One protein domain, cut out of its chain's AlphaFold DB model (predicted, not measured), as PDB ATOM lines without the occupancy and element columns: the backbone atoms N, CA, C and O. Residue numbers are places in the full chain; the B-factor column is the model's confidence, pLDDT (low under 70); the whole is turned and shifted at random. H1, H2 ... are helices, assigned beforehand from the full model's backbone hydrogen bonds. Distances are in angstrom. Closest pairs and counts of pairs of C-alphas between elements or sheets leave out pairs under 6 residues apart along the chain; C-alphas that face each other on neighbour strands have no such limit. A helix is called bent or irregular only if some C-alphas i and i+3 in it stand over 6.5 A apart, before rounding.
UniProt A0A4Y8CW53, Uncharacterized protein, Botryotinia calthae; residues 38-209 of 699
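Overview. This is residues 38 to 209 of the 699 residues of an uncharacterized protein of Botryotinia calthae (UniProt A0A4Y8CW53). A long helical hairpin of H2 and H3 makes a rod, with the short helix H1 packed along part of it as the third member of an up-and-down bundle, each helix running against the one before it. H3 runs on past the bundle, and its residues 188 to 209 stick out at one end; residues 126 to 139, of which 137 to 139 belong to H3, stick out at the other. The 172 printed residues hold three named helices, H1, H2, H3 in chain order, and no named strand: the class is all helix. The whole is extended, with a radius of gyration of the C-alphas of 28.9 A and spans of 115 by 30 by 22 A.

Along the chain. Residues 38 to 59 hold no named element. H1, residues 60 to 72, begins at C-alpha 60 (20.962, -23.035, -17.513). H2, residues 84 to 125, is 60.7 A long. H3, residues 137 to 209, is 104.5 A long and ends at C-alpha 209 (24.445, -29.132, 42.418). H3 is irregular, with C-alphas 143 and 146 7.1 A apart, and has a kink of 36 degrees near residue 144.

Arrangement. H2 and H3 form a hairpin and touch at a shallow tilt of 17 degrees, opposite ways; their closest C-alphas, of Tyr 121 and Tyr 147, are 6.1 A apart. H1 and H2, also a hairpin, touch through residues 89 to 100 of H2 alone, at a shallow tilt of 22 degrees, opposite ways; their closest C-alphas, of Ala 61 and Leu 96, are 5.4 A apart. H1 touches H3 through residues 169 to 176 of H3 alone, at a shallow tilt of 22 degrees, the same way; their closest C-alphas, of Ala 61 and Phe 169, are 6.5 A apart. Every O i to N i+4 pair is within hydrogen-bond range in H1; 34 of 38 are in H2 and 64 of 69 in H3.

Size, cuts and confidence. The two C-alphas farthest apart, of Ser 132 and Lys 209, are 116.0 A apart. The printed part has no cut, and both links, H1 to H2 and H2 to H3, are long. The mean pLDDT of the printed part is 79.5; it is under 70 at residues 38 to 59, 128 to 137 and 140.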
ATOM      1  N   GLU A  38      34.427 -39.502 -48.119       43.97
ATOM      2  CA  GLU A  38      34.163 -38.462 -47.099       43.97
ATOM      3  C   GLU A  38      33.195 -37.342 -47.565       43.97
ATOM      4  O   GLU A  38      33.192 -36.227 -47.051       43.97
ATOM      5  N   ILE A  39      32.335 -37.627 -48.552       47.03
ATOM      6  CA  ILE A  39      31.174 -36.779 -48.909       47.03
ATOM      7  C   ILE A  39      29.868 -37.578 -48.758       47.03
ATOM      8  O   ILE A  39      28.932 -37.467 -49.554       47.03
ATOM      9  N   ARG A  40      29.809 -38.415 -47.717       44.84
ATOM     10  CA  ARG A  40      28.563 -38.967 -47.180       44.84
ATOM     11  C   ARG A  40      28.081 -38.037 -46.066       44.84
ATOM     12  O   ARG A  40      28.846 -37.733 -45.162       44.84
ATOM     13  N   CYS A  41      26.810 -37.646 -46.148       45.69
ATOM     14  CA  CYS A  41      26.117 -36.733 -45.232       45.69
ATOM     15  C   CYS A  41      26.624 -35.270 -45.232       45.69
ATOM     16  O   CYS A  41      27.806 -34.968 -45.114       45.69
ATOM     17  N   ILE A  42      25.671 -34.332 -45.282       51.59
ATOM     18  CA  ILE A  42      25.743 -33.211 -44.339       51.59
ATOM     19  C   ILE A  42      25.421 -33.870 -43.003       51.59
ATOM     20  O   ILE A  42      24.355 -34.486 -42.911       51.59
ATOM     21  N   ASP A  43      26.307 -33.798 -42.011       45.41
ATOM     22  CA  ASP A  43      25.974 -34.310 -40.681       45.41
ATOM     23  C   ASP A  43      24.718 -33.587 -40.198       45.41
ATOM     24  O   ASP A  43      24.708 -32.362 -40.062       45.41
ATOM     25  N   THR A  44      23.627 -34.334 -40.009       44.81
ATOM     26  CA  THR A  44      22.311 -33.784 -39.659       44.81
ATOM     27  C   THR A  44      22.290 -33.389 -38.191       44.81
ATOM     28  O   THR A  44      21.654 -34.028 -37.353       44.81
ATOM     29  N   HIS A  45      23.042 -32.335 -37.891       44.91
ATOM     30  CA  HIS A  45      23.145 -31.713 -36.585       44.91
ATOM     31  C   HIS A  45      21.773 -31.225 -36.124       44.91
ATOM     32  O   HIS A  45      20.941 -30.843 -36.953       44.91
ATOM     33  N   ALA A  46      21.532 -31.203 -34.811       47.53
ATOM     34  CA  ALA A  46      20.219 -30.857 -34.256       47.53
ATOM     35  C   ALA A  46      19.702 -29.504 -34.791       47.53
ATOM     36  O   ALA A  46      18.552 -29.396 -35.217       47.53
ATOM     37  N   TYR A  47      20.604 -28.521 -34.908       47.12
ATOM     38  CA  TYR A  47      20.341 -27.177 -35.434       47.12
ATOM     39  C   TYR A  47      19.847 -27.132 -36.898       47.12
ATOM     40  O   TYR A  47      19.171 -26.179 -37.288       47.12
ATOM     41  N   LEU A  48      20.123 -28.156 -37.718       42.59
ATOM     42  CA  LEU A  48      19.653 -28.225 -39.110       42.59
ATOM     43  C   LEU A  48      18.209 -28.732 -39.237       42.59
ATOM     44  O   LEU A  48      17.570 -28.496 -40.262       42.59
ATOM     45  N   ALA A  49      17.673 -29.416 -38.220       48.44
ATOM     46  CA  ALA A  49      16.389 -30.107 -38.327       48.44
ATOM     47  C   ALA A  49      15.171 -29.164 -38.336       48.44
ATOM     48  O   ALA A  49      14.139 -29.521 -38.900       48.44
ATOM     49  N   ASN A  50      15.247 -27.989 -37.696       46.34
ATOM     50  CA  ASN A  50      14.182 -26.974 -37.696       46.34
ATOM     51  C   ASN A  50      14.749 -25.557 -37.439       46.34
ATOM     52  O   ASN A  50      14.702 -25.086 -36.305       46.34
ATOM     53  N   PRO A  51      15.198 -24.814 -38.469       47.06
ATOM     54  CA  PRO A  51      15.701 -23.441 -38.314       47.06
ATOM     55  C   PRO A  51      14.635 -22.389 -37.930       47.06
ATOM     56  O   PRO A  51      14.977 -21.208 -37.828       47.06
ATOM     57  N   GLU A  52      13.368 -22.785 -37.763       42.25
ATOM     58  CA  GLU A  52      12.239 -21.943 -37.322       42.25
ATOM     59  C   GLU A  52      11.672 -22.336 -35.947       42.25
ATOM     60  O   GLU A  52      10.820 -21.628 -35.416       42.25
ATOM     61  N   LYS A  53      12.144 -23.435 -35.345       47.62
ATOM     62  CA  LYS A  53      11.996 -23.631 -33.901       47.62
ATOM     63  C   LYS A  53      13.224 -23.020 -33.258       47.62
ATOM     64  O   LYS A  53      14.335 -23.376 -33.639       47.62
ATOM     65  N   ASP A  54      13.035 -22.123 -32.301       45.56
ATOM     66  CA  ASP A  54      14.150 -21.515 -31.584       45.56
ATOM     67  C   ASP A  54      14.935 -22.592 -30.813       45.56
ATOM     68  O   ASP A  54      14.560 -22.975 -29.709       45.56
ATOM     69  N   HIS A  55      16.028 -23.093 -31.402       49.88
ATOM     70  CA  HIS A  55      17.047 -23.899 -30.722       49.88
ATOM     71  C   HIS A  55      17.887 -23.008 -29.800       49.88
ATOM     72  O   HIS A  55      19.097 -22.862 -29.953       49.88
ATOM     73  N   TYR A  56      17.223 -22.430 -28.804       52.50
ATOM     74  CA  TYR A  56      17.862 -22.330 -27.508       52.50
ATOM     75  C   TYR A  56      17.868 -23.748 -26.920       52.50
ATOM     76  O   TYR A  56      16.814 -24.392 -26.889       52.50
ATOM     77  N   PRO A  57      19.008 -24.252 -26.429       54.06
ATOM     78  CA  PRO A  57      18.980 -25.187 -25.313       54.06
ATOM     79  C   PRO A  57      18.145 -24.590 -24.162       54.06
ATOM     80  O   PRO A  57      17.944 -23.374 -24.105       54.06
ATOM     81  N   ASP A  58      17.709 -25.400 -23.197       58.41
ATOM     82  CA  ASP A  58      17.218 -24.871 -21.916       58.41
ATOM     83  C   ASP A  58      18.416 -24.288 -21.145       58.41
ATOM     84  O   ASP A  58      19.040 -24.953 -20.319       58.41
ATOM     85  N   LEU A  59      18.813 -23.069 -21.525       66.25
ATOM     86  CA  LEU A  59      20.118 -22.490 -21.221       66.25
ATOM     87  C   LEU A  59      20.225 -22.196 -19.713       66.25
ATOM     88  O   LEU A  59      19.578 -21.274 -19.202       66.25
ATOM     89  N   PRO A  60      21.040 -22.969 -18.969       78.75
ATOM     90  CA  PRO A  60      20.962 -23.035 -17.513       78.75
ATOM     91  C   PRO A  60      21.445 -21.760 -16.812       78.75
ATOM     92  O   PRO A  60      21.212 -21.608 -15.615       78.75
ATOM     93  N   ALA A  61      22.059 -20.817 -17.538       82.38
ATOM     94  CA  ALA A  61      22.382 -19.490 -17.017       82.38
ATOM     95  C   ALA A  61      21.140 -18.670 -16.628       82.38
ATOM     96  O   ALA A  61      21.229 -17.876 -15.694       82.38
ATOM     97  N   LEU A  62      19.993 -18.865 -17.296       81.38
ATOM     98  CA  LEU A  62      18.740 -18.195 -16.924       81.38
ATOM     99  C   LEU A  62      18.132 -18.810 -15.660       81.38
ATOM    100  O   LEU A  62      17.825 -18.079 -14.726       81.38
ATOM    101  N   PHE A  63      18.058 -20.143 -15.586       85.69
ATOM    102  CA  PHE A  63      17.580 -20.846 -14.391       85.69
ATOM    103  C   PHE A  63      18.433 -20.527 -13.156       85.69
ATOM    104  O   PHE A  63      17.891 -20.108 -12.144       85.69
ATOM    105  N   LEU A  64      19.766 -20.602 -13.265       86.88
ATOM    106  CA  LEU A  64      20.673 -20.252 -12.164       86.88
ATOM    107  C   LEU A  64      20.554 -18.777 -11.746       86.88
ATOM    108  O   LEU A  64      20.739 -18.438 -10.582       86.88
ATOM    109  N   ARG A  65      20.262 -17.881 -12.692       88.31
ATOM    110  CA  ARG A  65      19.985 -16.476 -12.393       88.31
ATOM    111  C   ARG A  65      18.691 -16.329 -11.594       88.31
ATOM    112  O   ARG A  65      18.677 -15.581 -10.622       88.31
ATOM    113  N   ASP A  66      17.634 -17.023 -11.990       87.81
ATOM    114  CA  ASP A  66      16.352 -16.959 -11.295       87.81
ATOM    115  C   ASP A  66      16.459 -17.631  -9.903       87.81
ATOM    116  O   ASP A  66      15.968 -17.060  -8.932       87.81
ATOM    117  N   ASP A  67      17.246 -18.711  -9.751       88.12
ATOM    118  CA  ASP A  67      17.630 -19.302  -8.451       88.12
ATOM    119  C   ASP A  67      18.308 -18.268  -7.519       88.12
ATOM    120  O   ASP A  67      17.991 -18.192  -6.329       88.12
ATOM    121  N   ILE A  68      19.223 -17.434  -8.042       88.81
ATOM    122  CA  ILE A  68      19.875 -16.345  -7.281       88.81
ATOM    123  C   ILE A  68      18.858 -15.273  -6.869       88.81
ATOM    124  O   ILE A  68      18.963 -14.712  -5.773       88.81
ATOM    125  N   GLN A  69      17.886 -14.953  -7.728       88.44
ATOM    126  CA  GLN A  69      16.855 -13.959  -7.415       88.44
ATOM    127  C   GLN A  69      15.874 -14.474  -6.362       88.44
ATOM    128  O   GLN A  69      15.581 -13.737  -5.418       88.44
ATOM    129  N   ASP A  70      15.436 -15.729  -6.461       88.75
ATOM    130  CA  ASP A  70      14.573 -16.369  -5.468       88.75
ATOM    131  C   ASP A  70      15.296 -16.541  -4.126       88.75
ATOM    132  O   ASP A  70      14.718 -16.228  -3.085       88.75
ATOM    133  N   PHE A  71      16.578 -16.933  -4.124       87.25
ATOM    134  CA  PHE A  71      17.416 -16.982  -2.918       87.25
ATOM    135  C   PHE A  71      17.504 -15.612  -2.229       87.25
ATOM    136  O   PHE A  71      17.163 -15.488  -1.053       87.25
ATOM    137  N   ASN A  72      17.870 -14.557  -2.964       86.69
ATOM    138  CA  ASN A  72      17.947 -13.194  -2.421       86.69
ATOM    139  C   ASN A  72      16.574 -12.600  -2.032       86.69
ATOM    140  O   ASN A  72      16.532 -11.582  -1.341       86.69
ATOM    141  N   SER A  73      15.465 -13.212  -2.462       85.50
ATOM    142  CA  SER A  73      14.090 -12.777  -2.167       85.50
ATOM    143  C   SER A  73      13.423 -13.545  -1.016       85.50
ATOM    144  O   SER A  73      12.240 -13.321  -0.748       85.50
ATOM    145  N   GLN A  74      14.142 -14.444  -0.335       85.81
ATOM    146  CA  GLN A  74      13.636 -15.122   0.864       85.81
ATOM    147  C   GLN A  74      13.435 -14.124   2.021       85.81
ATOM    148  O   GLN A  74      14.143 -13.126   2.121       85.81
ATOM    149  N   ASP A  75      12.468 -14.394   2.903       79.44
ATOM    150  CA  ASP A  75      12.211 -13.612   4.120       79.44
ATOM    151  C   ASP A  75      12.582 -14.463   5.358       79.44
ATOM    152  O   ASP A  75      11.942 -15.496   5.586       79.44
ATOM    153  N   PRO A  76      13.563 -14.060   6.195       79.06
ATOM    154  CA  PRO A  76      14.428 -12.884   6.055       79.06
ATOM    155  C   PRO A  76      15.471 -13.044   4.936       79.06
ATOM    156  O   PRO A  76      15.935 -14.152   4.670       79.06
ATOM    157  N   ALA A  77      15.876 -11.920   4.340       83.56
ATOM    158  CA  ALA A  77      16.868 -11.887   3.265       83.56
ATOM    159  C   ALA A  77      18.208 -12.522   3.700       83.56
ATOM    160  O   ALA A  77      18.673 -12.236   4.809       83.56
ATOM    161  N   PRO A  78      18.864 -13.344   2.853       82.38
ATOM    162  CA  PRO A  78      20.134 -13.977   3.209       82.38
ATOM    163  C   PRO A  78      21.288 -13.011   3.486       82.38
ATOM    164  O   PRO A  78      22.141 -13.294   4.326       82.38
ATOM    165  N   PHE A  79      21.307 -11.871   2.797       85.81
ATOM    166  CA  PHE A  79      22.370 -10.878   2.885       85.81
ATOM    167  C   PHE A  79      21.792  -9.464   2.981       85.81
ATOM    168  O   PHE A  79      20.776  -9.151   2.356       85.81
ATOM    169  N   ASP A  80      22.476  -8.596   3.728       84.31
ATOM    170  CA  ASP A  80      22.230  -7.155   3.690       84.31
ATOM    171  C   ASP A  80      22.761  -6.547   2.379       84.31
ATOM    172  O   ASP A  80      23.687  -7.059   1.751       84.31
ATOM    173  N   VAL A  81      22.203  -5.399   1.979       81.88
ATOM    174  CA  VAL A  81      22.566  -4.701   0.726       81.88
ATOM    175  C   VAL A  81      24.042  -4.266   0.689       81.88
ATOM    176  O   VAL A  81      24.606  -4.119  -0.394       81.88
ATOM    177  N   ASP A  82      24.664  -4.094   1.858       84.94
ATOM    178  CA  ASP A  82      26.071  -3.716   2.026       84.94
ATOM    179  C   ASP A  82      27.023  -4.934   2.181       84.94
ATOM    180  O   ASP A  82      28.215  -4.752   2.442       84.94
ATOM    181  N   ASP A  83      26.537  -6.178   2.046       87.31
ATOM    182  CA  ASP A  83      27.357  -7.391   2.202       87.31
ATOM    183  C   ASP A  83      28.221  -7.680   0.944       87.31
ATOM    184  O   ASP A  83      27.699  -7.751  -0.177       87.31
ATOM    185  N   PRO A  84      29.544  -7.913   1.076       87.00
ATOM    186  CA  PRO A  84      30.413  -8.269  -0.049       87.00
ATOM    187  C   PRO A  84      30.137  -9.652  -0.673       87.00
ATOM    188  O   PRO A  84      30.745  -9.983  -1.691       87.00
ATOM    189  N   GLU A  85      29.294 -10.501  -0.084       88.88
ATOM    190  CA  GLU A  85      28.759 -11.719  -0.714       88.88
ATOM    191  C   GLU A  85      27.523 -11.407  -1.581       88.88
ATOM    192  O   GLU A  85      27.397 -11.970  -2.671       88.88
ATOM    193  N   PHE A  86      26.705 -10.415  -1.203       88.50
ATOM    194  CA  PHE A  86      25.605  -9.899  -2.030       88.50
ATOM    195  C   PHE A  86      26.113  -9.177  -3.287       88.50
ATOM    196  O   PHE A  86      25.651  -9.470  -4.392       88.50
ATOM    197  N   GLU A  87      27.124  -8.302  -3.165       89.69
ATOM    198  CA  GLU A  87      27.723  -7.637  -4.338       89.69
ATOM    199  C   GLU A  87      28.294  -8.661  -5.340       89.69
ATOM    200  O   GLU A  87      28.128  -8.508  -6.553       89.69
ATOM    201  N   LYS A  88      28.893  -9.757  -4.852       91.19
ATOM    202  CA  LYS A  88      29.379 -10.852  -5.708       91.19
ATOM    203  C   LYS A  88      28.245 -11.586  -6.415       91.19
ATOM    204  O   LYS A  88      28.384 -11.847  -7.605       91.19
ATOM    205  N   LEU A  89      27.132 -11.886  -5.741       91.50
ATOM    206  CA  LEU A  89      25.975 -12.507  -6.397       91.50
ATOM    207  C   LEU A  89      25.376 -11.607  -7.486       91.50
ATOM    208  O   LEU A  89      25.036 -12.111  -8.553       91.50
ATOM    209  N   LEU A  90      25.328 -10.286  -7.287       90.19
ATOM    210  CA  LEU A  90      24.896  -9.342  -8.329       90.19
ATOM    211  C   LEU A  90      25.863  -9.294  -9.526       90.19
ATOM    212  O   LEU A  90      25.421  -9.227 -10.675       90.19
ATOM    213  N   LEU A  91      27.176  -9.360  -9.283       93.06
ATOM    214  CA  LEU A  91      28.188  -9.451 -10.345       93.06
ATOM    215  C   LEU A  91      28.133 -10.798 -11.086       93.06
ATOM    216  O   LEU A  91      28.370 -10.841 -12.295       93.06
ATOM    217  N   LEU A  92      27.786 -11.886 -10.394       92.56
ATOM    218  CA  LEU A  92      27.542 -13.198 -10.995       92.56
ATOM    219  C   LEU A  92      26.238 -13.207 -11.813       92.56
ATOM    220  O   LEU A  92      26.249 -13.744 -12.917       92.56
ATOM    221  N   GLU A  93      25.165 -12.536 -11.368       91.56
ATOM    222  CA  GLU A  93      23.949 -12.338 -12.178       91.56
ATOM    223  C   GLU A  93      24.264 -11.569 -13.472       91.56
ATOM    224  O   GLU A  93      23.922 -12.024 -14.566       91.56
ATOM    225  N   GLU A  94      24.975 -10.435 -13.381       91.38
ATOM    226  CA  GLU A  94      25.387  -9.670 -14.567       91.38
ATOM    227  C   GLU A  94      26.307 -10.510 -15.476       91.38
ATOM    228  O   GLU A  94      26.195 -10.437 -16.700       91.38
ATOM    229  N   SER A  95      27.156 -11.379 -14.916       92.12
ATOM    230  CA  SER A  95      28.004 -12.299 -15.691       92.12
ATOM    231  C   SER A  95      27.202 -13.387 -16.418       92.12
ATOM    232  O   SER A  95      27.454 -13.629 -17.597       92.12
ATOM    233  N   LEU A  96      26.195 -13.985 -15.771       91.25
ATOM    234  CA  LEU A  96      25.291 -14.970 -16.383       91.25
ATOM    235  C   LEU A  96      24.462 -14.355 -17.522       91.25
ATOM    236  O   LEU A  96      24.336 -14.965 -18.584       91.25
ATOM    237  N   ILE A  97      23.969 -13.120 -17.353       89.25
ATOM    238  CA  ILE A  97      23.279 -12.372 -18.419       89.25
ATOM    239  C   ILE A  97      24.228 -12.101 -19.596       89.25
ATOM    240  O   ILE A  97      23.854 -12.315 -20.748       89.25
ATOM    241  N   ASN A  98      25.461 -11.652 -19.335       90.50
ATOM    242  CA  ASN A  98      26.432 -11.380 -20.399       90.50
ATOM    243  C   ASN A  98      26.857 -12.662 -21.142       90.50
ATOM    244  O   ASN A  98      27.002 -12.621 -22.364       90.50
ATOM    245  N   LEU A  99      27.018 -13.791 -20.441       90.38
ATOM    246  CA  LEU A  99      27.276 -15.109 -21.037       90.38
ATOM    247  C   LEU A  99      26.127 -15.533 -21.965       90.38
ATOM    248  O   LEU A  99      26.365 -15.908 -23.115       90.38
ATOM    249  N   GLN A 100      24.888 -15.398 -21.490       87.75
ATOM    250  CA  GLN A 100      23.674 -15.678 -22.253       87.75
ATOM    251  C   GLN A 100      23.580 -14.806 -23.519       87.75
ATOM    252  O   GLN A 100      23.492 -15.331 -24.629       87.75
ATOM    253  N   GLU A 101      23.678 -13.475 -23.390       87.38
ATOM    254  CA  GLU A 101      23.618 -12.558 -24.539       87.38
ATOM    255  C   GLU A 101      24.779 -12.786 -25.532       87.38
ATOM    256  O   GLU A 101      24.580 -12.682 -26.746       87.38
ATOM    257  N   LYS A 102      25.986 -13.127 -25.049       89.25
ATOM    258  CA  LYS A 102      27.163 -13.476 -25.870       89.25
ATOM    259  C   LYS A 102      26.912 -14.728 -26.712       89.25
ATOM    260  O   LYS A 102      27.174 -14.692 -27.919       89.25
ATOM    261  N   TYR A 103      26.410 -15.801 -26.098       87.56
ATOM    262  CA  TYR A 103      26.093 -17.059 -26.778       87.56
ATOM    263  C   TYR A 103      24.971 -16.863 -27.801       87.56
ATOM    264  O   TYR A 103      25.195 -17.075 -28.993       87.56
ATOM    265  N   ASP A 104      23.826 -16.313 -27.385       84.38
ATOM    266  CA  ASP A 104      22.664 -16.073 -28.253       84.38
ATOM    267  C   ASP A 104      23.013 -15.193 -29.459       84.38
ATOM    268  O   ASP A 104      22.587 -15.442 -30.590       84.38
ATOM    269  N   SER A 105      23.807 -14.144 -29.229       85.44
ATOM    270  CA  SER A 105      24.289 -13.249 -30.280       85.44
ATOM    271  C   SER A 105      25.224 -13.962 -31.252       85.44
ATOM    272  O   SER A 105      25.294 -13.567 -32.414       85.44
ATOM    273  N   SER A 106      25.981 -14.967 -30.816       85.56
ATOM    274  CA  SER A 106      26.979 -15.661 -31.641       85.56
ATOM    275  C   SER A 106      26.358 -16.826 -32.409       85.56
ATOM    276  O   SER A 106      26.487 -16.859 -33.632       85.56
ATOM    277  N   MET A 107      25.551 -17.661 -31.749       84.25
ATOM    278  CA  MET A 107      24.798 -18.743 -32.390       84.25
ATOM    279  C   MET A 107      23.928 -18.215 -33.543       84.25
ATOM    280  O   MET A 107      24.053 -18.674 -34.677       84.25
ATOM    281  N   LYS A 108      23.184 -17.118 -33.325       82.31
ATOM    282  CA  LYS A 108      22.355 -16.479 -34.370       82.31
ATOM    283  C   LYS A 108      23.146 -15.933 -35.568       82.31
ATOM    284  O   LYS A 108      22.568 -15.761 -36.645       82.31
ATOM    285  N   LYS A 109      24.448 -15.644 -35.424       84.31
ATOM    286  CA  LYS A 109      25.315 -15.262 -36.558       84.31
ATOM    287  C   LYS A 109      25.696 -16.488 -37.380       84.31
ATOM    288  O   LYS A 109      25.636 -16.415 -38.606       84.31
ATOM    289  N   GLU A 110      26.041 -17.593 -36.725       83.50
ATOM    290  CA  GLU A 110      26.408 -18.848 -37.386       83.50
ATOM    291  C   GLU A 110      25.195 -19.506 -38.058       83.50
ATOM    292  O   GLU A 110      25.261 -19.805 -39.250       83.50
ATOM    293  N   ASP A 111      24.037 -19.545 -37.395       78.81
ATOM    294  CA  ASP A 111      22.742 -19.876 -38.009       78.81
ATOM    295  C   ASP A 111      22.445 -18.996 -39.231       78.81
ATOM    296  O   ASP A 111      22.004 -19.467 -40.282       78.81
ATOM    297  N   GLY A 112      22.711 -17.692 -39.111       78.69
ATOM    298  CA  GLY A 112      22.547 -16.718 -40.185       78.69
ATOM    299  C   GLY A 112      23.464 -16.960 -41.390       78.69
ATOM    300  O   GLY A 112      23.108 -16.552 -42.499       78.69
ATOM    301  N   LYS A 113      24.611 -17.631 -41.208       82.94
ATOM    302  CA  LYS A 113      25.474 -18.127 -42.296       82.94
ATOM    303  C   LYS A 113      24.972 -19.473 -42.817       82.94
ATOM    304  O   LYS A 113      24.800 -19.610 -44.027       82.94
ATOM    305  N   SER A 114      24.678 -20.419 -41.924       80.69
ATOM    306  CA  SER A 114      24.193 -21.767 -42.241       80.69
ATOM    307  C   SER A 114      22.958 -21.715 -43.145       80.69
ATOM    308  O   SER A 114      22.997 -22.213 -44.268       80.69
ATOM    309  N   LYS A 115      21.919 -20.957 -42.760       80.56
ATOM    310  CA  LYS A 115      20.691 -20.771 -43.561       80.56
ATOM    311  C   LYS A 115      20.967 -20.183 -44.957       80.56
ATOM    312  O   LYS A 115      20.289 -20.540 -45.917       80.56
ATOM    313  N   ARG A 116      21.982 -19.317 -45.114       81.94
ATOM    314  CA  ARG A 116      22.384 -18.768 -46.429       81.94
ATOM    315  C   ARG A 116      23.109 -19.800 -47.288       81.94
ATOM    316  O   ARG A 116      22.873 -19.842 -48.490       81.94
ATOM    317  N   ILE A 117      23.981 -20.606 -46.687       81.44
ATOM    318  CA  ILE A 117      24.768 -21.629 -47.389       81.44
ATOM    319  C   ILE A 117      23.876 -22.812 -47.775       81.44
ATOM    320  O   ILE A 117      23.943 -23.246 -48.922       81.44
ATOM    321  N   MET A 118      22.953 -23.235 -46.904       81.19
ATOM    322  CA  MET A 118      21.874 -24.172 -47.243       81.19
ATOM    323  C   MET A 118      21.056 -23.664 -48.438       81.19
ATOM    324  O   MET A 118      20.924 -24.372 -49.432       81.19
ATOM    325  N   ALA A 119      20.624 -22.398 -48.431       80.44
ATOM    326  CA  ALA A 119      19.893 -21.805 -49.556       80.44
ATOM    327  C   ALA A 119      20.723 -21.635 -50.853       80.44
ATOM    328  O   ALA A 119      20.151 -21.375 -51.913       80.44
ATOM    329  N   LEU A 120      22.057 -21.744 -50.809       81.44
ATOM    330  CA  LEU A 120      22.917 -21.829 -52.001       81.44
ATOM    331  C   LEU A 120      23.083 -23.285 -52.461       81.44
ATOM    332  O   LEU A 120      22.939 -23.572 -53.647       81.44
ATOM    333  N   TYR A 121      23.289 -24.208 -51.523       80.88
ATOM    334  CA  TYR A 121      23.355 -25.647 -51.762       80.88
ATOM    335  C   TYR A 121      22.058 -26.187 -52.394       80.88
ATOM    336  O   TYR A 121      22.094 -26.868 -53.421       80.88
ATOM    337  N   GLU A 122      20.898 -25.779 -51.875       79.00
ATOM    338  CA  GLU A 122      19.582 -26.065 -52.457       79.00
ATOM    339  C   GLU A 122      19.434 -25.509 -53.877       79.00
ATOM    340  O   GLU A 122      18.879 -26.190 -54.736       79.00
ATOM    341  N   LYS A 123      19.953 -24.308 -54.172       83.31
ATOM    342  CA  LYS A 123      19.950 -23.759 -55.543       83.31
ATOM    343  C   LYS A 123      20.838 -24.562 -56.488       83.31
ATOM    344  O   LYS A 123      20.493 -24.681 -57.658       83.31
ATOM    345  N   VAL A 124      21.958 -25.110 -56.010       78.06
ATOM    346  CA  VAL A 124      22.850 -25.979 -56.798       78.06
ATOM    347  C   VAL A 124      22.191 -27.332 -57.081       78.06
ATOM    348  O   VAL A 124      22.281 -27.825 -58.211       78.06
ATOM    349  N   ILE A 125      21.486 -27.909 -56.100       74.31
ATOM    350  CA  ILE A 125      20.688 -29.136 -56.261       74.31
ATOM    351  C   ILE A 125      19.525 -28.902 -57.229       74.31
ATOM    352  O   ILE A 125      19.457 -29.562 -58.263       74.31
ATOM    353  N   ASN A 126      18.660 -27.933 -56.931       77.81
ATOM    354  CA  ASN A 126      17.410 -27.661 -57.646       77.81
ATOM    355  C   ASN A 126      17.603 -26.836 -58.935       77.81
ATOM    356  O   ASN A 126      16.632 -26.364 -59.530       77.81
ATOM    357  N   ARG A 127      18.853 -26.637 -59.377       75.00
ATOM    358  CA  ARG A 127      19.186 -25.918 -60.613       75.00
ATOM    359  C   ARG A 127      18.571 -26.662 -61.809       75.00
ATOM    360  O   ARG A 127      18.927 -27.826 -62.011       75.00
ATOM    361  N   PRO A 128      17.691 -26.035 -62.615       67.00
ATOM    362  CA  PRO A 128      17.076 -26.708 -63.753       67.00
ATOM    363  C   PRO A 128      18.145 -27.175 -64.747       67.00
ATOM    364  O   PRO A 128      19.146 -26.490 -64.963       67.00
ATOM    365  N   TYR A 129      17.926 -28.349 -65.341       64.94
ATOM    366  CA  TYR A 129      18.856 -28.952 -66.293       64.94
ATOM    367  C   TYR A 129      19.012 -28.069 -67.539       64.94
ATOM    368  O   TYR A 129      18.044 -27.820 -68.257       64.94
ATOM    369  N   ASP A 130      20.235 -27.601 -67.789       67.06
ATOM    370  CA  ASP A 130      20.597 -26.835 -68.982       67.06
ATOM    371  C   ASP A 130      20.959 -27.811 -70.118       67.06
ATOM    372  O   ASP A 130      22.031 -28.413 -70.076       67.06
ATOM    373  N   PRO A 131      20.121 -27.970 -71.161       61.34
ATOM    374  CA  PRO A 131      20.391 -28.915 -72.244       61.34
ATOM    375  C   PRO A 131      21.598 -28.527 -73.115       61.34
ATOM    376  O   PRO A 131      21.994 -29.315 -73.969       61.34
ATOM    377  N   SER A 132      22.195 -27.343 -72.921       61.81
ATOM    378  CA  SER A 132      23.454 -26.951 -73.567       61.81
ATOM    379  C   SER A 132      24.710 -27.407 -72.807       61.81
ATOM    380  O   SER A 132      25.815 -27.301 -73.343       61.81
ATOM    381  N   ARG A 133      24.563 -27.940 -71.584       62.00
ATOM    382  CA  ARG A 133      25.661 -28.408 -70.727       62.00
ATOM    383  C   ARG A 133      25.369 -29.805 -70.176       62.00
ATOM    384  O   ARG A 133      24.563 -29.960 -69.265       62.00
ATOM    385  N   LEU A 134      26.091 -30.815 -70.665       59.06
ATOM    386  CA  LEU A 134      26.087 -32.161 -70.077       59.06
ATOM    387  C   LEU A 134      26.651 -32.103 -68.647       59.06
ATOM    388  O   LEU A 134      27.864 -32.081 -68.442       59.06
ATOM    389  N   ARG A 135      25.759 -32.036 -67.655       63.66
ATOM    390  CA  ARG A 135      26.099 -31.917 -66.231       63.66
ATOM    391  C   ARG A 135      26.403 -33.305 -65.659       63.66
ATOM    392  O   ARG A 135      25.519 -33.967 -65.126       63.66
ATOM    393  N   THR A 136      27.648 -33.756 -65.817       69.19
ATOM    394  CA  THR A 136      28.127 -35.046 -65.287       69.19
ATOM    395  C   THR A 136      28.000 -35.112 -63.764       69.19
ATOM    396  O   THR A 136      28.086 -34.081 -63.085       69.19
ATOM    397  N   LEU A 137      27.853 -36.322 -63.212       67.75
ATOM    398  CA  LEU A 137      27.747 -36.539 -61.764       67.75
ATOM    399  C   LEU A 137      28.950 -35.955 -61.002       67.75
ATOM    400  O   LEU A 137      28.773 -35.320 -59.967       67.75
ATOM    401  N   GLU A 138      30.159 -36.069 -61.559       71.62
ATOM    402  CA  GLU A 138      31.369 -35.438 -61.016       71.62
ATOM    403  C   GLU A 138      31.299 -33.909 -60.972       71.62
ATOM    404  O   GLU A 138      31.741 -33.306 -59.995       71.62
ATOM    405  N   SER A 139      30.757 -33.260 -62.012       70.62
ATOM    406  CA  SER A 139      30.615 -31.797 -62.025       70.62
ATOM    407  C   SER A 139      29.637 -31.329 -60.946       70.62
ATOM    408  O   SER A 139      29.884 -30.327 -60.281       70.62
ATOM    409  N   LEU A 140      28.587 -32.119 -60.693       69.75
ATOM    410  CA  LEU A 140      27.667 -31.944 -59.572       69.75
ATOM    411  C   LEU A 140      28.330 -32.203 -58.212       69.75
ATOM    412  O   LEU A 140      28.065 -31.448 -57.281       69.75
ATOM    413  N   LYS A 141      29.194 -33.223 -58.085       73.31
ATOM    414  CA  LYS A 141      29.991 -33.480 -56.870       73.31
ATOM    415  C   LYS A 141      30.870 -32.257 -56.577       73.31
ATOM    416  O   LYS A 141      30.714 -31.646 -55.526       73.31
ATOM    417  N   LYS A 142      31.664 -31.808 -57.556       76.81
ATOM    418  CA  LYS A 142      32.564 -30.640 -57.460       76.81
ATOM    419  C   LYS A 142      31.832 -29.318 -57.167       76.81
ATOM    420  O   LYS A 142      32.314 -28.546 -56.349       76.81
ATOM    421  N   GLU A 143      30.651 -29.075 -57.748       76.56
ATOM    422  CA  GLU A 143      29.818 -27.890 -57.443       76.56
ATOM    423  C   GLU A 143      29.202 -27.948 -56.025       76.56
ATOM    424  O   GLU A 143      28.859 -26.911 -55.467       76.56
ATOM    425  N   ARG A 144      29.068 -29.138 -55.415       77.00
ATOM    426  CA  ARG A 144      28.475 -29.342 -54.077       77.00
ATOM    427  C   ARG A 144      29.500 -29.376 -52.937       77.00
ATOM    428  O   ARG A 144      29.218 -28.810 -51.880       77.00
ATOM    429  N   THR A 145      30.671 -29.989 -53.141       76.38
ATOM    430  CA  THR A 145      31.731 -30.156 -52.124       76.38
ATOM    431  C   THR A 145      32.043 -28.897 -51.297       76.38
ATOM    432  O   THR A 145      32.059 -29.016 -50.070       76.38
ATOM    433  N   PRO A 146      32.267 -27.694 -51.877       79.44
ATOM    434  CA  PRO A 146      32.632 -26.519 -51.076       79.44
ATOM    435  C   PRO A 146      31.515 -26.074 -50.121       79.44
ATOM    436  O   PRO A 146      31.805 -25.649 -49.003       79.44
ATOM    437  N   TYR A 147      30.243 -26.221 -50.510       79.81
ATOM    438  CA  TYR A 147      29.113 -25.894 -49.640       79.81
ATOM    439  C   TYR A 147      28.987 -26.890 -48.483       79.81
ATOM    440  O   TYR A 147      28.824 -26.458 -47.346       79.81
ATOM    441  N   VAL A 148      29.133 -28.198 -48.742       76.69
ATOM    442  CA  VAL A 148      29.111 -29.235 -47.688       76.69
ATOM    443  C   VAL A 148      30.257 -29.020 -46.696       76.69
ATOM    444  O   VAL A 148      30.016 -28.935 -45.495       76.69
ATOM    445  N   ARG A 149      31.487 -28.804 -47.187       79.38
ATOM    446  CA  ARG A 149      32.654 -28.488 -46.344       79.38
ATOM    447  C   ARG A 149      32.394 -27.273 -45.443       79.38
ATOM    448  O   ARG A 149      32.714 -27.316 -44.258       79.38
ATOM    449  N   ARG A 150      31.784 -26.209 -45.980       79.81
ATOM    450  CA  ARG A 150      31.493 -24.980 -45.222       79.81
ATOM    451  C   ARG A 150      30.332 -25.128 -44.233       79.81
ATOM    452  O   ARG A 150      30.344 -24.453 -43.208       79.81
ATOM    453  N   LEU A 151      29.356 -25.998 -44.507       79.50
ATOM    454  CA  LEU A 151      28.320 -26.363 -43.534       79.50
ATOM    455  C   LEU A 151      28.947 -27.109 -42.354       79.50
ATOM    456  O   LEU A 151      28.801 -26.651 -41.226       79.50
ATOM    457  N   ASN A 152      29.733 -28.157 -42.616       78.25
ATOM    458  CA  ASN A 152      30.397 -28.943 -41.571       78.25
ATOM    459  C   ASN A 152      31.362 -28.080 -40.720       78.25
ATOM    460  O   ASN A 152      31.468 -28.273 -39.510       78.25
ATOM    461  N   GLU A 153      32.022 -27.079 -41.316       81.44
ATOM    462  CA  GLU A 153      32.829 -26.089 -40.585       81.44
ATOM    463  C   GLU A 153      31.985 -25.221 -39.633       81.44
ATOM    464  O   GLU A 153      32.352 -25.054 -38.470       81.44
ATOM    465  N   ILE A 154      30.842 -24.698 -40.092       79.00
ATOM    466  CA  ILE A 154      29.922 -23.913 -39.251       79.00
ATOM    467  C   ILE A 154      29.357 -24.783 -38.127       79.00
ATOM    468  O   ILE A 154      29.386 -24.374 -36.971       79.00
ATOM    469  N   THR A 155      28.929 -26.004 -38.440       78.12
ATOM    470  CA  THR A 155      28.464 -26.996 -37.465       78.12
ATOM    471  C   THR A 155      29.508 -27.253 -36.373       78.12
ATOM    472  O   THR A 155      29.188 -27.199 -35.186       78.12
ATOM    473  N   ARG A 156      30.783 -27.428 -36.744       81.06
ATOM    474  CA  ARG A 156      31.891 -27.576 -35.785       81.06
ATOM    475  C   ARG A 156      32.109 -26.326 -34.923       81.06
ATOM    476  O   ARG A 156      32.473 -26.462 -33.757       81.06
ATOM    477  N   LEU A 157      31.896 -25.123 -35.459       83.56
ATOM    478  CA  LEU A 157      31.948 -23.880 -34.677       83.56
ATOM    479  C   LEU A 157      30.772 -23.773 -33.691       83.56
ATOM    480  O   LEU A 157      30.972 -23.293 -32.578       83.56
ATOM    481  N   GLN A 158      29.581 -24.261 -34.053       81.94
ATOM    482  CA  GLN A 158      28.430 -24.328 -33.142       81.94
ATOM    483  C   GLN A 158      28.714 -25.279 -31.964       81.94
ATOM    484  O   GLN A 158      28.578 -24.862 -30.818       81.94
ATOM    485  N   GLU A 159      29.267 -26.476 -32.209       81.12
ATOM    486  CA  GLU A 159      29.704 -27.376 -31.122       81.12
ATOM    487  C   GLU A 159      30.766 -26.772 -30.192       81.12
ATOM    488  O   GLU A 159      30.817 -27.103 -29.005       81.12
ATOM    489  N   LEU A 160      31.667 -25.942 -30.726       84.62
ATOM    490  CA  LEU A 160      32.687 -25.274 -29.918       84.62
ATOM    491  C   LEU A 160      32.059 -24.196 -29.029       84.62
ATOM    492  O   LEU A 160      32.351 -24.183 -27.837       84.62
ATOM    493  N   MET A 161      31.131 -23.388 -29.555       84.81
ATOM    494  CA  MET A 161      30.375 -22.419 -28.748       84.81
ATOM    495  C   MET A 161      29.548 -23.095 -27.645       84.81
ATOM    496  O   MET A 161      29.502 -22.580 -26.530       84.81
ATOM    497  N   ASP A 162      28.938 -24.253 -27.919       83.44
ATOM    498  CA  ASP A 162      28.192 -25.029 -26.916       83.44
ATOM    499  C   ASP A 162      29.109 -25.504 -25.773       83.44
ATOM    500  O   ASP A 162      28.768 -25.392 -24.593       83.44
ATOM    501  N   ARG A 163      30.310 -25.996 -26.110       84.31
ATOM    502  CA  ARG A 163      31.318 -26.438 -25.128       84.31
ATOM    503  C   ARG A 163      31.894 -25.268 -24.329       84.31
ATOM    504  O   ARG A 163      32.005 -25.378 -23.112       84.31
ATOM    505  N   GLU A 164      32.226 -24.157 -24.985       88.12
ATOM    506  CA  GLU A 164      32.721 -22.931 -24.339       88.12
ATOM    507  C   GLU A 164      31.679 -22.344 -23.378       88.12
ATOM    508  O   GLU A 164      32.004 -22.058 -22.224       88.12
ATOM    509  N   TYR A 165      30.411 -22.256 -23.800       89.06
ATOM    510  CA  TYR A 165      29.310 -21.809 -22.944       89.06
ATOM    511  C   TYR A 165      29.153 -22.694 -21.703       89.06
ATOM    512  O   TYR A 165      29.027 -22.173 -20.598       89.06
ATOM    513  N   LEU A 166      29.186 -24.024 -21.853       87.06
ATOM    514  CA  LEU A 166      29.058 -24.943 -20.717       87.06
ATOM    515  C   LEU A 166      30.246 -24.843 -19.745       87.06
ATOM    516  O   LEU A 166      30.054 -24.962 -18.533       87.06
ATOM    517  N   VAL A 167      31.461 -24.582 -20.236       88.75
ATOM    518  CA  VAL A 167      32.627 -24.320 -19.374       88.75
ATOM    519  C   VAL A 167      32.449 -23.007 -18.606       88.75
ATOM    520  O   VAL A 167      32.475 -23.035 -17.375       88.75
ATOM    521  N   GLU A 168      32.173 -21.889 -19.287       89.50
ATOM    522  CA  GLU A 168      31.948 -20.585 -18.635       89.50
ATOM    523  C   GLU A 168      30.769 -20.642 -17.639       89.50
ATOM    524  O   GLU A 168      30.864 -20.133 -16.520       89.50
ATOM    525  N   PHE A 169      29.683 -21.342 -17.985       91.56
ATOM    526  CA  PHE A 169      28.541 -21.556 -17.094       91.56
ATOM    527  C   PHE A 169      28.898 -22.390 -15.855       91.56
ATOM    528  O   PHE A 169      28.496 -22.037 -14.746       91.56
ATOM    529  N   THR A 170      29.633 -23.500 -16.001       89.00
ATOM    530  CA  THR A 170      29.964 -24.358 -14.847       89.00
ATOM    531  C   THR A 170      30.923 -23.688 -13.866       89.00
ATOM    532  O   THR A 170      30.837 -23.965 -12.668       89.00
ATOM    533  N   GLU A 171      31.781 -22.776 -14.326       92.06
ATOM    534  CA  GLU A 171      32.598 -21.945 -13.439       92.06
ATOM    535  C   GLU A 171      31.736 -20.944 -12.652       92.06
ATOM    536  O   GLU A 171      31.815 -20.908 -11.421       92.06
ATOM    537  N   LEU A 172      30.847 -20.203 -13.327       92.69
ATOM    538  CA  LEU A 172      29.906 -19.290 -12.664       92.69
ATOM    539  C   LEU A 172      29.000 -20.034 -11.670       92.69
ATOM    540  O   LEU A 172      28.840 -19.585 -10.534       92.69
ATOM    541  N   LYS A 173      28.482 -21.217 -12.035       93.06
ATOM    542  CA  LYS A 173      27.672 -22.058 -11.141       93.06
ATOM    543  C   LYS A 173      28.421 -22.442  -9.867       93.06
ATOM    544  O   LYS A 173      27.847 -22.340  -8.786       93.06
ATOM    545  N   LYS A 174      29.694 -22.842  -9.966       93.00
ATOM    546  CA  LYS A 174      30.517 -23.157  -8.786       93.00
ATOM    547  C   LYS A 174      30.693 -21.948  -7.868       93.00
ATOM    548  O   LYS A 174      30.627 -22.109  -6.655       93.00
ATOM    549  N   GLN A 175      30.878 -20.749  -8.424       92.81
ATOM    550  CA  GLN A 175      31.014 -19.525  -7.626       92.81
ATOM    551  C   GLN A 175      29.710 -19.145  -6.907       92.81
ATOM    552  O   GLN A 175      29.760 -18.763  -5.741       92.81
ATOM    553  N   VAL A 176      28.556 -19.297  -7.566       92.50
ATOM    554  CA  VAL A 176      27.225 -19.057  -6.972       92.50
ATOM    555  C   VAL A 176      26.944 -20.042  -5.832       92.50
ATOM    556  O   VAL A 176      26.662 -19.621  -4.709       92.50
ATOM    557  N   VAL A 177      27.095 -21.343  -6.098       92.00
ATOM    558  CA  VAL A 177      26.884 -22.417  -5.111       92.00
ATOM    559  C   VAL A 177      27.800 -22.222  -3.895       92.00
ATOM    560  O   VAL A 177      27.314 -22.150  -2.772       92.00
ATOM    561  N   ALA A 178      29.091 -21.937  -4.103       93.25
ATOM    562  CA  ALA A 178      30.051 -21.688  -3.021       93.25
ATOM    563  C   ALA A 178      29.846 -20.369  -2.230       93.25
ATOM    564  O   ALA A 178      30.637 -20.080  -1.321       93.25
ATOM    565  N   ILE A 179      28.841 -19.550  -2.573       91.81
ATOM    566  CA  ILE A 179      28.337 -18.440  -1.743       91.81
ATOM    567  C   ILE A 179      27.080 -18.889  -0.980       91.81
ATOM    568  O   ILE A 179      26.994 -18.673   0.229       91.81
ATOM    569  N   MET A 180      26.142 -19.562  -1.654       90.00
ATOM    570  CA  MET A 180      24.918 -20.097  -1.039       90.00
ATOM    571  C   MET A 180      25.235 -21.118   0.066       90.00
ATOM    572  O   MET A 180      24.706 -21.008   1.172       90.00
ATOM    573  N   ASP A 181      26.170 -22.039  -0.171       90.62
ATOM    574  CA  ASP A 181      26.589 -23.048   0.809       90.62
ATOM    575  C   ASP A 181      27.187 -22.407   2.067       90.62
ATOM    576  O   ASP A 181      26.854 -22.796   3.184       90.62
ATOM    577  N   LYS A 182      27.997 -21.348   1.910       90.56
ATOM    578  CA  LYS A 182      28.551 -20.585   3.044       90.56
ATOM    579  C   LYS A 182      27.470 -19.869   3.834       90.56
ATOM    580  O   LYS A 182      27.576 -19.772   5.055       90.56
ATOM    581  N   TYR A 183      26.424 -19.371   3.178       89.62
ATOM    582  CA  TYR A 183      25.260 -18.852   3.888       89.62
ATOM    583  C   TYR A 183      24.541 -19.964   4.670       89.62
ATOM    584  O   TYR A 183      24.252 -19.788   5.854       89.62
ATOM    585  N   HIS A 184      24.317 -21.134   4.067       88.31
ATOM    586  CA  HIS A 184      23.687 -22.268   4.747       88.31
ATOM    587  C   HIS A 184      24.536 -22.819   5.912       88.31
ATOM    588  O   HIS A 184      23.982 -23.168   6.957       88.31
ATOM    589  N   GLU A 185      25.866 -22.807   5.804       88.44
ATOM    590  CA  GLU A 185      26.798 -23.125   6.894       88.44
ATOM    591  C   GLU A 185      26.727 -22.080   8.024       88.44
ATOM    592  O   GLU A 185      26.579 -22.438   9.199       88.44
ATOM    593  N   LYS A 186      26.746 -20.777   7.694       87.44
ATOM    594  CA  LYS A 186      26.547 -19.675   8.657       87.44
ATOM    595  C   LYS A 186      25.211 -19.815   9.398       87.44
ATOM    596  O   LYS A 186      25.180 -19.688  10.619       87.44
ATOM    597  N   GLN A 187      24.120 -20.138   8.701       86.12
ATOM    598  CA  GLN A 187      22.808 -20.347   9.329       86.12
ATOM    599  C   GLN A 187      22.762 -21.612  10.195       86.12
ATOM    600  O   GLN A 187      22.250 -21.570  11.313       86.12
ATOM    601  N   THR A 188      23.340 -22.724   9.735       87.25
ATOM    602  CA  THR A 188      23.371 -23.989  10.491       87.25
ATOM    603  C   THR A 188      24.210 -23.858  11.766       87.25
ATOM    604  O   THR A 188      23.794 -24.286  12.846       87.25
ATOM    605  N   SER A 189      25.368 -23.203  11.677       84.38
ATOM    606  CA  SER A 189      26.229 -22.928  12.831       84.38
ATOM    607  C   SER A 189      25.593 -21.932  13.809       84.38
ATOM    608  O   SER A 189      25.663 -22.163  15.019       84.38
ATOM    609  N   LEU A 190      24.893 -20.898  13.322       85.62
ATOM    610  CA  LEU A 190      24.122 -19.963  14.151       85.62
ATOM    611  C   LEU A 190      22.943 -20.658  14.857       85.62
ATOM    612  O   LEU A 190      22.758 -20.472  16.060       85.62
ATOM    613  N   ALA A 191      22.202 -21.523  14.159       84.19
ATOM    614  CA  ALA A 191      21.123 -22.331  14.731       84.19
ATOM    615  C   ALA A 191      21.616 -23.314  15.813       84.19
ATOM    616  O   ALA A 191      20.875 -23.647  16.740       84.19
ATOM    617  N   ALA A 192      22.886 -23.730  15.762       82.94
ATOM    618  CA  ALA A 192      23.509 -24.536  16.809       82.94
ATOM    619  C   ALA A 192      23.910 -23.731  18.067       82.94
ATOM    620  O   ALA A 192      24.103 -24.333  19.127       82.94
ATOM    621  N   VAL A 193      24.021 -22.394  18.007       84.00
ATOM    622  CA  VAL A 193      24.434 -21.564  19.162       84.00
ATOM    623  C   VAL A 193      23.443 -21.647  20.337       84.00
ATOM    624  O   VAL A 193      23.902 -21.920  21.449       84.00
ATOM    625  N   PRO A 194      22.109 -21.515  20.159       81.81
ATOM    626  CA  PRO A 194      21.145 -21.724  21.244       81.81
ATOM    627  C   PRO A 194      21.266 -23.098  21.912       81.81
ATOM    628  O   PRO A 194      21.203 -23.196  23.136       81.81
ATOM    629  N   HIS A 195      21.498 -24.159  21.132       82.31
ATOM    630  CA  HIS A 195      21.684 -25.507  21.674       82.31
ATOM    631  C   HIS A 195      22.970 -25.625  22.503       82.31
ATOM    632  O   HIS A 195      22.927 -26.184  23.600       82.31
ATOM    633  N   LYS A 196      24.088 -25.046  22.040       85.31
ATOM    634  CA  LYS A 196      25.348 -24.984  22.804       85.31
ATOM    635  C   LYS A 196      25.166 -24.228  24.126       85.31
ATOM    636  O   LYS A 196      25.493 -24.774  25.175       85.31
ATOM    637  N   LEU A 197      24.544 -23.045  24.099       89.31
ATOM    638  CA  LEU A 197      24.269 -22.239  25.298       89.31
ATOM    639  C   LEU A 197      23.388 -22.975  26.324       89.31
ATOM    640  O   LEU A 197      23.665 -22.935  27.523       89.31
ATOM    641  N   VAL A 198      22.353 -23.691  25.871       90.12
ATOM    642  CA  VAL A 198      21.498 -24.506  26.753       90.12
ATOM    643  C   VAL A 198      22.271 -25.683  27.358       90.12
ATOM    644  O   VAL A 198      22.056 -26.014  28.525       90.12
ATOM    645  N   VAL A 199      23.187 -26.316  26.618       90.62
ATOM    646  CA  VAL A 199      24.056 -27.372  27.168       90.62
ATOM    647  C   VAL A 199      25.038 -26.797  28.194       90.62
ATOM    648  O   VAL A 199      25.141 -27.344  29.291       90.62
ATOM    649  N   GLU A 200      25.692 -25.671  27.904       91.44
ATOM    650  CA  GLU A 200      26.609 -24.992  28.833       91.44
ATOM    651  C   GLU A 200      25.917 -24.567  30.136       91.44
ATOM    652  O   GLU A 200      26.441 -24.816  31.226       91.44
ATOM    653  N   GLU A 201      24.712 -23.987  30.063       91.50
ATOM    654  CA  GLU A 201      23.956 -23.651  31.272       91.50
ATOM    655  C   GLU A 201      23.551 -24.912  32.056       91.50
ATOM    656  O   GLU A 201      23.719 -24.944  33.280       91.50
ATOM    657  N   ASN A 202      23.091 -25.978  31.393       91.12
ATOM    658  CA  ASN A 202      22.779 -27.239  32.073       91.12
ATOM    659  C   ASN A 202      24.009 -27.826  32.790       91.12
ATOM    660  O   ASN A 202      23.899 -28.202  33.961       91.12
ATOM    661  N   VAL A 203      25.181 -27.827  32.143       93.56
ATOM    662  CA  VAL A 203      26.460 -28.258  32.739       93.56
ATOM    663  C   VAL A 203      26.823 -27.395  33.954       93.56
ATOM    664  O   VAL A 203      27.209 -27.924  35.003       93.56
ATOM    665  N   ARG A 204      26.630 -26.071  33.868       93.44
ATOM    666  CA  ARG A 204      26.838 -25.142  34.992       93.44
ATOM    667  C   ARG A 204      25.908 -25.451  36.172       93.44
ATOM    668  O   ARG A 204      26.359 -25.441  37.319       93.44
ATOM    669  N   TRP A 205      24.638 -25.768  35.916       93.06
ATOM    670  CA  TRP A 205      23.675 -26.143  36.958       93.06
ATOM    671  C   TRP A 205      23.966 -27.512  37.585       93.06
ATOM    672  O   TRP A 205      23.796 -27.658  38.797       93.06
ATOM    673  N   THR A 206      24.437 -28.506  36.822       94.12
ATOM    674  CA  THR A 206      24.876 -29.789  37.401       94.12
ATOM    675  C   THR A 206      26.132 -29.629  38.254       94.12
ATOM    676  O   THR A 206      26.165 -30.152  39.365       94.12
ATOM    677  N   LEU A 207      27.114 -28.834  37.812       95.19
ATOM    678  CA  LEU A 207      28.327 -28.557  38.589       95.19
ATOM    679  C   LEU A 207      28.011 -27.815  39.902       95.19
ATOM    680  O   LEU A 207      28.593 -28.117  40.943       95.19
ATOM    681  N   LEU A 208      27.054 -26.879  39.882       94.56
ATOM    682  CA  LEU A 208      26.591 -26.197  41.094       94.56
ATOM    683  C   LEU A 208      25.931 -27.174  42.082       94.56
ATOM    684  O   LEU A 208      26.240 -27.135  43.274       94.56
ATOM    685  N   LYS A 209      25.070 -28.079  41.595       93.00
ATOM    686  CA  LYS A 209      24.445 -29.132  42.418       93.00
ATOM    687  C   LYS A 209      25.478 -30.102  42.994       93.00
ATOM    688  O   LYS A 209      25.371 -30.469  44.159       93.00
TER     689      LYS A 209